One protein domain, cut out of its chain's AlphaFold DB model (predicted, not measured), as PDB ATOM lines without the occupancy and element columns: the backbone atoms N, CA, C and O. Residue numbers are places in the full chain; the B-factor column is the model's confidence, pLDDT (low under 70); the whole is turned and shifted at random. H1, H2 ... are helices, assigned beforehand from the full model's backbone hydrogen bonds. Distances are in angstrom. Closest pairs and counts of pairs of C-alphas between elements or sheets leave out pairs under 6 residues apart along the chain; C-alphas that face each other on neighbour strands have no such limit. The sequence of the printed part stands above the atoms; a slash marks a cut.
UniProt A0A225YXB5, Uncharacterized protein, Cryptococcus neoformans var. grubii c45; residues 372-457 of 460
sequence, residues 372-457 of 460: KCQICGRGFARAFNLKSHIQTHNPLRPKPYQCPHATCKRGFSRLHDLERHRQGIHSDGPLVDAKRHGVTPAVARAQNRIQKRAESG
ATOM      1  N   LYS A 372     -94.630 -55.601 -20.474       85.62
ATOM      2  CA  LYS A 372     -95.917 -56.225 -20.854       85.62
ATOM      3  C   LYS A 372     -95.720 -57.500 -21.687       85.62
ATOM      4  O   LYS A 372     -94.773 -57.604 -22.463       85.62
ATOM      5  N   CYS A 373     -96.615 -58.475 -21.536       86.44
ATOM      6  CA  CYS A 373     -96.659 -59.672 -22.380       86.44
ATOM      7  C   CYS A 373     -97.546 -59.451 -23.606       86.44
ATOM      8  O   CYS A 373     -98.736 -59.207 -23.445       86.44
ATOM      9  N   GLN A 374     -97.005 -59.616 -24.815       83.19
ATOM     10  CA  GLN A 374     -97.772 -59.400 -26.052       83.19
ATOM     11  C   GLN A 374     -98.886 -60.438 -26.284       83.19
ATOM     12  O   GLN A 374     -99.843 -60.153 -26.988       83.19
ATOM     13  N   ILE A 375     -98.796 -61.624 -25.668       81.38
ATOM     14  CA  ILE A 375     -99.766 -62.720 -25.863       81.38
ATOM     15  C   ILE A 375    -101.036 -62.523 -25.012       81.38
ATOM     16  O   ILE A 375    -102.103 -63.010 -25.368       81.38
ATOM     17  N   CYS A 376    -100.945 -61.821 -23.876       82.19
ATOM     18  CA  CYS A 376    -102.082 -61.645 -22.960       82.19
ATOM     19  C   CYS A 376    -102.116 -60.292 -22.226       82.19
ATOM     20  O   CYS A 376    -102.705 -60.196 -21.155       82.19
ATOM     21  N   GLY A 377    -101.421 -59.267 -22.723       79.62
ATOM     22  CA  GLY A 377    -101.348 -57.908 -22.157       79.62
ATOM     23  C   GLY A 377    -100.663 -57.756 -20.785       79.62
ATOM     24  O   GLY A 377    -100.303 -56.645 -20.394       79.62
ATOM     25  N   ARG A 378    -100.460 -58.843 -20.029       80.81
ATOM     26  CA  ARG A 378    -100.099 -58.802 -18.601       80.81
ATOM     27  C   ARG A 378     -98.757 -58.099 -18.338       80.81
ATOM     28  O   ARG A 378     -97.720 -58.524 -18.843       80.81
ATOM     29  N   GLY A 379     -98.782 -57.038 -17.526       85.19
ATOM     30  CA  GLY A 379     -97.616 -56.217 -17.165       85.19
ATOM     31  C   GLY A 379     -96.797 -56.746 -15.980       85.19
ATOM     32  O   GLY A 379     -97.351 -57.113 -14.941       85.19
ATOM     33  N   PHE A 380     -95.466 -56.723 -16.109       83.38
ATOM     34  CA  PHE A 380     -94.495 -57.166 -15.103       83.38
ATOM     35  C   PHE A 380     -93.460 -56.076 -14.781       83.38
ATOM     36  O   PHE A 380     -93.010 -55.330 -15.649       83.38
ATOM     37  N   ALA A 381     -93.012 -56.025 -13.524       86.38
ATOM     38  CA  ALA A 381     -92.029 -55.041 -13.054       86.38
ATOM     39  C   ALA A 381     -90.565 -55.347 -13.440       86.38
ATOM     40  O   ALA A 381     -89.708 -54.470 -13.357       86.38
ATOM     41  N   ARG A 382     -90.249 -56.591 -13.836       86.75
ATOM     42  CA  ARG A 382     -88.879 -57.045 -14.152       86.75
ATOM     43  C   ARG A 382     -88.871 -57.959 -15.382       86.75
ATOM     44  O   ARG A 382     -89.706 -58.858 -15.472       86.75
ATOM     45  N   ALA A 383     -87.897 -57.779 -16.275       86.19
ATOM     46  CA  ALA A 383     -87.802 -58.510 -17.543       86.19
ATOM     47  C   ALA A 383     -87.746 -60.043 -17.383       86.19
ATOM     48  O   ALA A 383     -88.382 -60.762 -18.151       86.19
ATOM     49  N   PHE A 384     -87.054 -60.563 -16.360       85.06
ATOM     50  CA  PHE A 384     -86.966 -62.016 -16.143       85.06
ATOM     51  C   PHE A 384     -88.324 -62.654 -15.800       85.06
ATOM     52  O   PHE A 384     -88.590 -63.784 -16.210       85.06
ATOM     53  N   ASN A 385     -89.209 -61.922 -15.108       84.56
ATOM     54  CA  ASN A 385     -90.565 -62.390 -14.816       84.56
ATOM     55  C   ASN A 385     -91.392 -62.484 -16.102       84.56
ATOM     56  O   ASN A 385     -92.065 -63.491 -16.308       84.56
ATOM     57  N   LEU A 386     -91.272 -61.496 -16.999       87.94
ATOM     58  CA  LEU A 386     -91.878 -61.568 -18.329       87.94
ATOM     59  C   LEU A 386     -91.319 -62.757 -19.133       87.94
ATOM     60  O   LEU A 386     -92.101 -63.539 -19.667       87.94
ATOM     61  N   LYS A 387     -89.992 -62.963 -19.165       85.06
ATOM     62  CA  LYS A 387     -89.365 -64.095 -19.877       85.06
ATOM     63  C   LYS A 387     -89.862 -65.454 -19.358       85.06
ATOM     64  O   LYS A 387     -90.221 -66.316 -20.156       85.06
ATOM     65  N   SER A 388     -89.956 -65.633 -18.036       83.38
ATOM     66  CA  SER A 388     -90.495 -66.867 -17.434       83.38
ATOM     67  C   SER A 388     -92.013 -67.016 -17.623       83.38
ATOM     68  O   SER A 388     -92.513 -68.139 -17.684       83.38
ATOM     69  N   HIS A 389     -92.753 -65.911 -17.758       83.94
ATOM     70  CA  HIS A 389     -94.178 -65.927 -18.082       83.94
ATOM     71  C   HIS A 389     -94.454 -66.239 -19.561       83.94
ATOM     72  O   HIS A 389     -95.378 -66.995 -19.841       83.94
ATOM     73  N   ILE A 390     -93.650 -65.758 -20.513       83.56
ATOM     74  CA  ILE A 390     -93.817 -66.109 -21.937       83.56
ATOM     75  C   ILE A 390     -93.706 -67.632 -22.135       83.56
ATOM     76  O   ILE A 390     -94.514 -68.224 -22.846       83.56
ATOM     77  N   GLN A 391     -92.823 -68.300 -21.385       80.62
ATOM     78  CA  GLN A 391     -92.739 -69.768 -21.334       80.62
ATOM     79  C   GLN A 391     -94.009 -70.473 -20.803       80.62
ATOM     80  O   GLN A 391     -94.096 -71.692 -20.912       80.62
ATOM     81  N   THR A 392     -94.976 -69.758 -20.210       79.81
ATOM     82  CA  THR A 392     -96.276 -70.319 -19.778       79.81
ATOM     83  C   THR A 392     -97.333 -70.337 -20.883       79.81
ATOM     84  O   THR A 392     -98.322 -71.050 -20.741       79.81
ATOM     85  N   HIS A 393     -97.114 -69.602 -21.980       81.00
ATOM     86  CA  HIS A 393     -97.986 -69.619 -23.162       81.00
ATOM     87  C   HIS A 393     -97.643 -70.739 -24.146       81.00
ATOM     88  O   HIS A 393     -98.461 -71.068 -24.995       81.00
ATOM     89  N   ASN A 394     -96.464 -71.359 -24.028       78.62
ATOM     90  CA  ASN A 394     -96.144 -72.558 -24.798       78.62
ATOM     91  C   ASN A 394     -96.953 -73.755 -24.238       78.62
ATOM     92  O   ASN A 394     -96.736 -74.125 -23.078       78.62
ATOM     93  N   PRO A 395     -97.865 -74.373 -25.015       67.25
ATOM     94  CA  PRO A 395     -98.702 -75.473 -24.530       67.25
ATOM     95  C   PRO A 395     -97.893 -76.752 -24.262       67.25
ATOM     96  O   PRO A 395     -98.219 -77.502 -23.342       67.25
ATOM     97  N   LEU A 396     -96.795 -76.949 -25.000       71.12
ATOM     98  CA  LEU A 396     -95.864 -78.076 -24.892       71.12
ATOM     99  C   LEU A 396     -94.833 -77.888 -23.760       71.12
ATOM    100  O   LEU A 396     -93.821 -78.585 -23.705       71.12
ATOM    101  N   ARG A 397     -95.045 -76.929 -22.846       73.81
ATOM    102  CA  ARG A 397     -94.135 -76.703 -21.717       73.81
ATOM    103  C   ARG A 397     -94.013 -77.985 -20.874       73.81
ATOM    104  O   ARG A 397     -95.034 -78.431 -20.340       73.81
ATOM    105  N   PRO A 398     -92.798 -78.529 -20.662       72.06
ATOM    106  CA  PRO A 398     -92.624 -79.735 -19.866       72.06
ATOM    107  C   PRO A 398     -93.135 -79.524 -18.437       72.06
ATOM    108  O   PRO A 398     -92.845 -78.520 -17.775       72.06
ATOM    109  N   LYS A 399     -93.918 -80.498 -17.972       81.75
ATOM    110  CA  LYS A 399     -94.534 -80.560 -16.642       81.75
ATOM    111  C   LYS A 399     -94.002 -81.800 -15.903       81.75
ATOM    112  O   LYS A 399     -94.757 -82.752 -15.720       81.75
ATOM    113  N   PRO A 400     -92.708 -81.829 -15.524       79.44
ATOM    114  CA  PRO A 400     -92.086 -83.022 -14.941       79.44
ATOM    115  C   PRO A 400     -92.646 -83.380 -13.556       79.44
ATOM    116  O   PRO A 400     -92.488 -84.508 -13.109       79.44
ATOM    117  N   TYR A 401     -93.319 -82.445 -12.877       85.69
ATOM    118  CA  TYR A 401     -93.900 -82.661 -11.553       85.69
ATOM    119  C   TYR A 401     -95.393 -82.984 -11.686       85.69
ATOM    120  O   TYR A 401     -96.233 -82.084 -11.646       85.69
ATOM    121  N   GLN A 402     -95.729 -84.257 -11.893       86.44
ATOM    122  CA  GLN A 402     -97.121 -84.723 -11.920       86.44
ATOM    123  C   GLN A 402     -97.647 -84.976 -10.500       86.44
ATOM    124  O   GLN A 402     -96.874 -85.265  -9.587       86.44
ATOM    125  N   CYS A 403     -98.959 -84.841 -10.298       87.44
ATOM    126  CA  CYS A 403     -99.595 -85.256  -9.050       87.44
ATOM    127  C   CYS A 403     -99.582 -86.796  -8.954       87.44
ATOM    128  O   CYS A 403     -99.999 -87.443  -9.912       87.44
ATOM    129  N   PRO A 404     -99.126 -87.394  -7.835       81.06
ATOM    130  CA  PRO A 404     -99.096 -88.852  -7.673       81.06
ATOM    131  C   PRO A 404    -100.484 -89.460  -7.401       81.06
ATOM    132  O   PRO A 404    -100.649 -90.675  -7.448       81.06
ATOM    133  N   HIS A 405    -101.488 -88.632  -7.100       81.88
ATOM    134  CA  HIS A 405    -102.836 -89.080  -6.764       81.88
ATOM    135  C   HIS A 405    -103.557 -89.592  -8.024       81.88
ATOM    136  O   HIS A 405    -103.822 -88.811  -8.938       81.88
ATOM    137  N   ALA A 406    -103.913 -90.881  -8.072       78.19
ATOM    138  CA  ALA A 406    -104.382 -91.561  -9.293       78.19
ATOM    139  C   ALA A 406    -105.583 -90.886  -9.996       78.19
ATOM    140  O   ALA A 406    -105.681 -90.893 -11.223       78.19
ATOM    141  N   THR A 407    -106.476 -90.245  -9.235       81.69
ATOM    142  CA  THR A 407    -107.629 -89.495  -9.773       81.69
ATOM    143  C   THR A 407    -107.284 -88.105 -10.330       81.69
ATOM    144  O   THR A 407    -108.154 -87.436 -10.884       81.69
ATOM    145  N   CYS A 408    -106.036 -87.635 -10.210       84.19
ATOM    146  CA  CYS A 408    -105.641 -86.261 -10.522       84.19
ATOM    147  C   CYS A 408    -104.471 -86.188 -11.513       84.19
ATOM    148  O   CYS A 408    -103.313 -86.010 -11.146       84.19
ATOM    149  N   LYS A 409    -104.780 -86.219 -12.811       80.25
ATOM    150  CA  LYS A 409    -103.795 -86.151 -13.909       80.25
ATOM    151  C   LYS A 409    -103.192 -84.741 -14.123       80.25
ATOM    152  O   LYS A 409    -102.972 -84.309 -15.254       80.25
ATOM    153  N   ARG A 410    -102.965 -83.967 -13.051       81.06
ATOM    154  CA  ARG A 410    -102.449 -82.585 -13.105       81.06
ATOM    155  C   ARG A 410    -100.919 -82.546 -13.062       81.06
ATOM    156  O   ARG A 410    -100.306 -82.922 -12.068       81.06
ATOM    157  N   GLY A 411    -100.316 -82.022 -14.132       82.75
ATOM    158  CA  GLY A 411     -98.874 -81.784 -14.249       82.75
ATOM    159  C   GLY A 411     -98.466 -80.324 -14.025       82.75
ATOM    160  O   GLY A 411     -99.086 -79.404 -14.565       82.75
ATOM    161  N   PHE A 412     -97.371 -80.117 -13.291       83.19
ATOM    162  CA  PHE A 412     -96.825 -78.813 -12.913       83.19
ATOM    163  C   PHE A 412     -95.396 -78.617 -13.431       83.19
ATOM    164  O   PHE A 412     -94.586 -79.539 -13.508       83.19
ATOM    165  N   SER A 413     -95.060 -77.367 -13.745       82.38
ATOM    166  CA  SER A 413     -93.723 -76.961 -14.206       82.38
ATOM    167  C   SER A 413     -92.715 -76.700 -13.079       82.38
ATOM    168  O   SER A 413     -91.565 -76.375 -13.360       82.38
ATOM    169  N   ARG A 414     -93.146 -76.730 -11.810       83.50
ATOM    170  CA  ARG A 414     -92.301 -76.490 -10.628       83.50
ATOM    171  C   ARG A 414     -92.786 -77.332  -9.450       83.50
ATOM    172  O   ARG A 414     -93.989 -77.373  -9.194       83.50
ATOM    173  N   LEU A 415     -91.854 -77.889  -8.680       83.38
ATOM    174  CA  LEU A 415     -92.149 -78.708  -7.499       83.38
ATOM    175  C   LEU A 415     -92.971 -77.951  -6.439       83.38
ATOM    176  O   LEU A 415     -93.924 -78.497  -5.902       83.38
ATOM    177  N   HIS A 416     -92.686 -76.666  -6.196       82.88
ATOM    178  CA  HIS A 416     -93.471 -75.849  -5.255       82.88
ATOM    179  C   HIS A 416     -94.939 -75.649  -5.690       82.88
ATOM    180  O   HIS A 416     -95.824 -75.512  -4.846       82.88
ATOM    181  N   ASP A 417     -95.212 -75.627  -6.999       83.75
ATOM    182  CA  ASP A 417     -96.578 -75.504  -7.515       83.75
ATOM    183  C   ASP A 417     -97.344 -76.836  -7.397       83.75
ATOM    184  O   ASP A 417     -98.525 -76.807  -7.047       83.75
ATOM    185  N   LEU A 418     -96.660 -77.977  -7.584       86.62
ATOM    186  CA  LEU A 418     -97.185 -79.311  -7.260       86.62
ATOM    187  C   LEU A 418     -97.487 -79.441  -5.761       86.62
ATOM    188  O   LEU A 418     -98.606 -79.791  -5.400       86.62
ATOM    189  N   GLU A 419     -96.532 -79.123  -4.883       83.12
ATOM    190  CA  GLU A 419     -96.714 -79.300  -3.436       83.12
ATOM    191  C   GLU A 419     -97.857 -78.427  -2.907       83.12
ATOM    192  O   GLU A 419     -98.704 -78.903  -2.158       83.12
ATOM    193  N   ARG A 420     -97.977 -77.174  -3.370       83.44
ATOM    194  CA  ARG A 420     -99.121 -76.313  -3.019       83.44
ATOM    195  C   ARG A 420    -100.459 -76.863  -3.536       83.44
ATOM    196  O   ARG A 420    -101.485 -76.611  -2.907       83.44
ATOM    197  N   HIS A 421    -100.466 -77.566  -4.669       85.06
ATOM    198  CA  HIS A 421    -101.660 -78.236  -5.187       85.06
ATOM    199  C   HIS A 421    -102.024 -79.465  -4.347       85.06
ATOM    200  O   HIS A 421    -103.173 -79.551  -3.915       85.06
ATOM    201  N   ARG A 422    -101.058 -80.350  -4.066       82.62
ATOM    202  CA  ARG A 422    -101.214 -81.516  -3.184       82.62
ATOM    203  C   ARG A 422    -101.786 -81.071  -1.837       82.62
ATOM    204  O   ARG A 422    -102.916 -81.409  -1.518       82.62
ATOM    205  N   GLN A 423    -101.100 -80.139  -1.175       80.06
ATOM    206  CA  GLN A 423    -101.466 -79.518   0.105       80.06
ATOM    207  C   GLN A 423    -102.833 -78.801   0.127       80.06
ATOM    208  O   GLN A 423    -103.327 -78.476   1.201       80.06
ATOM    209  N   GLY A 424    -103.419 -78.464  -1.026       77.50
ATOM    210  CA  GLY A 424    -104.659 -77.681  -1.109       77.50
ATOM    211  C   GLY A 424    -105.868 -78.416  -1.690       77.50
ATOM    212  O   GLY A 424    -106.979 -77.913  -1.547       77.50
ATOM    213  N   ILE A 425    -105.656 -79.547  -2.369       78.12
ATOM    214  CA  ILE A 425    -106.681 -80.284  -3.132       78.12
ATOM    215  C   ILE A 425    -106.718 -81.776  -2.756       78.12
ATOM    216  O   ILE A 425    -107.772 -82.390  -2.887       78.12
ATOM    217  N   HIS A 426    -105.612 -82.351  -2.268       76.75
ATOM    218  CA  HIS A 426    -105.494 -83.771  -1.925       76.75
ATOM    219  C   HIS A 426    -105.272 -83.959  -0.423       76.75
ATOM    220  O   HIS A 426    -104.581 -83.167   0.218       76.75
ATOM    221  N   SER A 427    -105.884 -85.001   0.140       64.44
ATOM    222  CA  SER A 427    -105.868 -85.300   1.579       64.44
ATOM    223  C   SER A 427    -104.471 -85.541   2.143       64.44
ATOM    224  O   SER A 427    -104.228 -85.247   3.302       64.44
ATOM    225  N   ASP A 428    -103.542 -86.006   1.312       60.41
ATOM    226  CA  ASP A 428    -102.181 -86.414   1.678       60.41
ATOM    227  C   ASP A 428    -101.295 -85.254   2.190       60.41
ATOM    228  O   ASP A 428    -100.143 -85.463   2.586       60.41
ATOM    229  N   GLY A 429    -101.778 -84.009   2.130       57.78
ATOM    230  CA  GLY A 429    -101.088 -82.831   2.645       57.78
ATOM    231  C   GLY A 429    -101.714 -82.302   3.947       57.78
ATOM    232  O   GLY A 429    -102.926 -82.070   3.947       57.78
ATOM    233  N   PRO A 430    -100.922 -81.986   5.004       56.53
ATOM    234  CA  PRO A 430    -101.392 -81.569   6.347       56.53
ATOM    235  C   PRO A 430    -102.096 -80.189   6.437       56.53
ATOM    236  O   PRO A 430    -101.918 -79.420   7.380       56.53
ATOM    237  N   LEU A 431    -102.871 -79.822   5.418       55.69
ATOM    238  CA  LEU A 431    -103.831 -78.719   5.398       55.69
ATOM    239  C   LEU A 431    -105.273 -79.216   5.284       55.69
ATOM    240  O   LEU A 431    -106.190 -78.491   5.668       55.69
ATOM    241  N   VAL A 432    -105.486 -80.409   4.720       59.22
ATOM    242  CA  VAL A 432    -106.832 -80.961   4.548       59.22
ATOM    243  C   VAL A 432    -107.371 -81.449   5.888       59.22
ATOM    244  O   VAL A 432    -108.517 -81.145   6.210       59.22
ATOM    245  N   ASP A 433    -106.533 -82.062   6.722       58.16
ATOM    246  CA  ASP A 433    -106.883 -82.412   8.107       58.16
ATOM    247  C   ASP A 433    -107.150 -81.155   8.935       58.16
ATOM    248  O   ASP A 433    -108.174 -81.049   9.601       58.16
ATOM    249  N   ALA A 434    -106.313 -80.124   8.789       59.22
ATOM    250  CA  ALA A 434    -106.552 -78.830   9.423       59.22
ATOM    251  C   ALA A 434    -107.916 -78.226   9.018       59.22
ATOM    252  O   ALA A 434    -108.618 -77.684   9.868       59.22
ATOM    253  N   LYS A 435    -108.351 -78.401   7.757       58.41
ATOM    254  CA  LYS A 435    -109.703 -78.020   7.310       58.41
ATOM    255  C   LYS A 435    -110.803 -78.886   7.950       58.41
ATOM    256  O   LYS A 435    -111.868 -78.348   8.238       58.41
ATOM    257  N   ARG A 436    -110.567 -80.184   8.201       60.59
ATOM    258  CA  ARG A 436    -111.490 -81.051   8.973       60.59
ATOM    259  C   ARG A 436    -111.619 -80.574  10.426       60.59
ATOM    260  O   ARG A 436    -112.718 -80.570  10.961       60.59
ATOM    261  N   HIS A 437    -110.532 -80.079  11.018       67.38
ATOM    262  CA  HIS A 437    -110.507 -79.463  12.353       67.38
ATOM    263  C   HIS A 437    -110.937 -77.977  12.375       67.38
ATOM    264  O   HIS A 437    -110.665 -77.273  13.344       67.38
ATOM    265  N   GLY A 438    -111.566 -77.460  11.311       70.56
ATOM    266  CA  GLY A 438    -112.060 -76.073  11.240       70.56
ATOM    267  C   GLY A 438    -110.980 -74.981  11.147       70.56
ATOM    268  O   GLY A 438    -111.303 -73.795  11.063       70.56
ATOM    269  N   VAL A 439    -109.697 -75.345  11.118       72.38
ATOM    270  CA  VAL A 439    -108.570 -74.407  11.064       72.38
ATOM    271  C   VAL A 439    -108.453 -73.807   9.664       72.38
ATOM    272  O   VAL A 439    -108.454 -74.509   8.649       72.38
ATOM    273  N   THR A 440    -108.310 -72.481   9.579       71.44
ATOM    274  CA  THR A 440    -108.205 -71.822   8.269       71.44
ATOM    275  C   THR A 440    -106.932 -72.261   7.521       71.44
ATOM    276  O   THR A 440    -105.859 -72.372   8.127       71.44
ATOM    277  N   PRO A 441    -106.970 -72.400   6.179       64.69
ATOM    278  CA  PRO A 441    -105.781 -72.720   5.385       64.69
ATOM    279  C   PRO A 441    -104.621 -71.719   5.527       64.69
ATOM    280  O   PRO A 441    -103.502 -72.011   5.112       64.69
ATOM    281  N   ALA A 442    -104.855 -70.515   6.063       68.50
ATOM    282  CA  ALA A 442    -103.791 -69.573   6.408       68.50
ATOM    283  C   ALA A 442    -103.044 -70.007   7.681       68.50
ATOM    284  O   ALA A 442    -101.824 -70.154   7.636       68.50
ATOM    285  N   VAL A 443    -103.779 -70.283   8.766       75.06
ATOM    286  CA  VAL A 443    -103.225 -70.719  10.060       75.06
ATOM    287  C   VAL A 443    -102.505 -72.061   9.921       75.06
ATOM    288  O   VAL A 443    -101.343 -72.162  10.302       75.06
ATOM    289  N   ALA A 444    -103.110 -73.033   9.233       73.25
ATOM    290  CA  ALA A 444    -102.487 -74.331   8.965       73.25
ATOM    291  C   ALA A 444    -101.147 -74.217   8.199       73.25
ATOM    292  O   ALA A 444    -100.193 -74.951   8.463       73.25
ATOM    293  N   ARG A 445    -101.027 -73.250   7.271       74.00
ATOM    294  CA  ARG A 445     -99.764 -72.974   6.555       74.00
ATOM    295  C   ARG A 445     -98.731 -72.261   7.424       74.00
ATOM    296  O   ARG A 445     -97.543 -72.405   7.150       74.00
ATOM    297  N   ALA A 446     -99.149 -71.496   8.431       78.25
ATOM    298  CA  ALA A 446     -98.239 -70.922   9.419       78.25
ATOM    299  C   ALA A 446     -97.723 -72.015  10.369       78.25
ATOM    300  O   ALA A 446     -96.514 -72.181  10.494       78.25
ATOM    301  N   GLN A 447     -98.623 -72.833  10.922       79.94
ATOM    302  CA  GLN A 447     -98.294 -73.971  11.785       79.94
ATOM    303  C   GLN A 447     -97.328 -74.948  11.099       79.94
ATOM    304  O   GLN A 447     -96.267 -75.221  11.648       79.94
ATOM    305  N   ASN A 448     -97.593 -75.388   9.858       77.75
ATOM    306  CA  ASN A 448     -96.679 -76.304   9.156       77.75
ATOM    307  C   ASN A 448     -95.297 -75.687   8.847       77.75
ATOM    308  O   ASN A 448     -94.315 -76.416   8.739       77.75
ATOM    309  N   ARG A 449     -95.190 -74.352   8.730       79.62
ATOM    310  CA  ARG A 449     -93.894 -73.657   8.597       79.62
ATOM    311  C   ARG A 449     -93.133 -73.591   9.918       79.62
ATOM    312  O   ARG A 449     -91.920 -73.746   9.898       79.62
ATOM    313  N   ILE A 450     -93.830 -73.354  11.030       80.38
ATOM    314  CA  ILE A 450     -93.243 -73.345  12.377       80.38
ATOM    315  C   ILE A 450     -92.764 -74.757  12.731       80.38
ATOM    316  O   ILE A 450     -91.603 -74.932  13.083       80.38
ATOM    317  N   GLN A 451     -93.609 -75.766  12.505       80.75
ATOM    318  CA  GLN A 451     -93.294 -77.182  12.701       80.75
ATOM    319  C   GLN A 451     -92.042 -77.603  11.914       80.75
ATOM    320  O   GLN A 451     -91.068 -78.055  12.509       80.75
ATOM    321  N   LYS A 452     -91.988 -77.325  10.603       76.56
ATOM    322  CA  LYS A 452     -90.795 -77.605   9.781       76.56
ATOM    323  C   LYS A 452     -89.554 -76.815  10.194       76.56
ATOM    324  O   LYS A 452     -88.439 -77.234   9.887       76.56
ATOM    325  N   ARG A 453     -89.711 -75.678  10.882       81.25
ATOM    326  CA  ARG A 453     -88.596 -74.897  11.440       81.25
ATOM    327  C   ARG A 453     -88.077 -75.490  12.758       81.25
ATOM    328  O   ARG A 453     -86.878 -75.406  13.005       81.25
ATOM    329  N   ALA A 454     -88.938 -76.140  13.543       78.38
ATOM    330  CA  ALA A 454     -88.540 -76.944  14.700       78.38
ATOM    331  C   ALA A 454     -87.839 -78.242  14.268       78.38
ATOM    332  O   ALA A 454     -86.732 -78.519  14.718       78.38
ATOM    333  N   GLU A 455     -88.418 -78.974  13.311       78.12
ATOM    334  CA  GLU A 455     -87.854 -80.212  12.742       78.12
ATOM    335  C   GLU A 455     -86.475 -80.003  12.087       78.12
ATOM    336  O   GLU A 455     -85.654 -80.913  12.066       78.12
ATOM    337  N   SER A 456     -86.197 -78.798  11.571       78.75
ATOM    338  CA  SER A 456     -84.894 -78.421  10.994       78.75
ATOM    339  C   SER A 456     -83.952 -77.708  11.978       78.75
ATOM    340  O   SER A 456     -82.992 -77.063  11.546       78.75
ATOM    341  N   GLY A 457     -84.225 -77.794  13.289       68.81
ATOM    342  CA  GLY A 457     -83.368 -77.252  14.354       68.81
ATOM    343  C   GLY A 457     -83.138 -75.740  14.270       68.81
ATOM    344  O   GLY A 457     -82.127 -75.246  14.751       68.81
TER     345      GLY A 457
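What this domain is: This is residues 372 to 457 of the 460 residues of an uncharacterized protein of Cryptococcus neoformans var. grubii c45 (UniProt A0A225YXB5). This is an open string of small parts set one after another, with H1 and the loop of residues 372 to 382 at one end, H2 in the middle, and H3 with the longer H4 at the other end. Between H1 and H2 runs a long stretch with no named element, in which the chain folds back on itself in a narrow loop, and at the far end residues 449 to 457, mostly the last part of H4, stick out. The printed part has 86 residues with four named helices, in the order H1, H2, H3, H4, and no named strand. The class is all helix, though under half of the residues, 39 of 86, are in named elements. The whole is loose, with a radius of gyration of the C-alphas of 16.7 A, and spans 45 by 32 by 27 A.

Where its parts are: The printed part begins at Lys 372, with its C-alpha at (-95.917, -56.225, -20.854). H1 is residues 383 to 390, 10.6 A from first to last C-alpha, and begins at (-87.802, -58.510, -17.543). H2 is residues 415 to 425, 15.3 A long, with C-alpha 415 at (-92.149, -78.708, -7.499). H3 is residues 432 to 436, 6.4 A long. H4, the longest helix, is residues 441 to 455, 20.8 A long, and its last C-alpha is at (-87.854, -80.212, 12.742).

How they stand to each other: H1 touches no helix, and is apart from H2, H3 and H4. In the link from H1 to H2, residues 401 to 402 pair with residues 411 to 412, antiparallel. H2 and H3 only just touch, only at the corner by their link, with 3 pairs of C-alphas within 8 A; the closest are those of Gly 424 and Val 432, 6.9 A apart. H3 and H4 also only just touch, only at the corner, with 3 such pairs; H4 does so with residues 441 to 444 alone, and the closest C-alphas are those of Ala 434 and Ala 444, at 6.1 A. H2 and H4 are only just apart, with their closest C-alphas 8.2 A from each other. Every O i to N i+4 pair is within hydrogen-bond range in H1, H2 and H3, and 10 of 11 are in H4.

The domain as a whole: The two C-alphas farthest apart are those of Gln 374 and Gly 457, at 46.5 A. The printed part has no cut. The link from H1 to H2, 24 residues, is long; H2 to H3 is short and H3 to H4 tight. Without residues 449 to 457, which stand free, the body spans 45 by 29 by 17 A. The mean pLDDT of the printed part is 77.6, with values under 70 at residue 395, residues 427 to 437, residues 441 to 442 and residue 457.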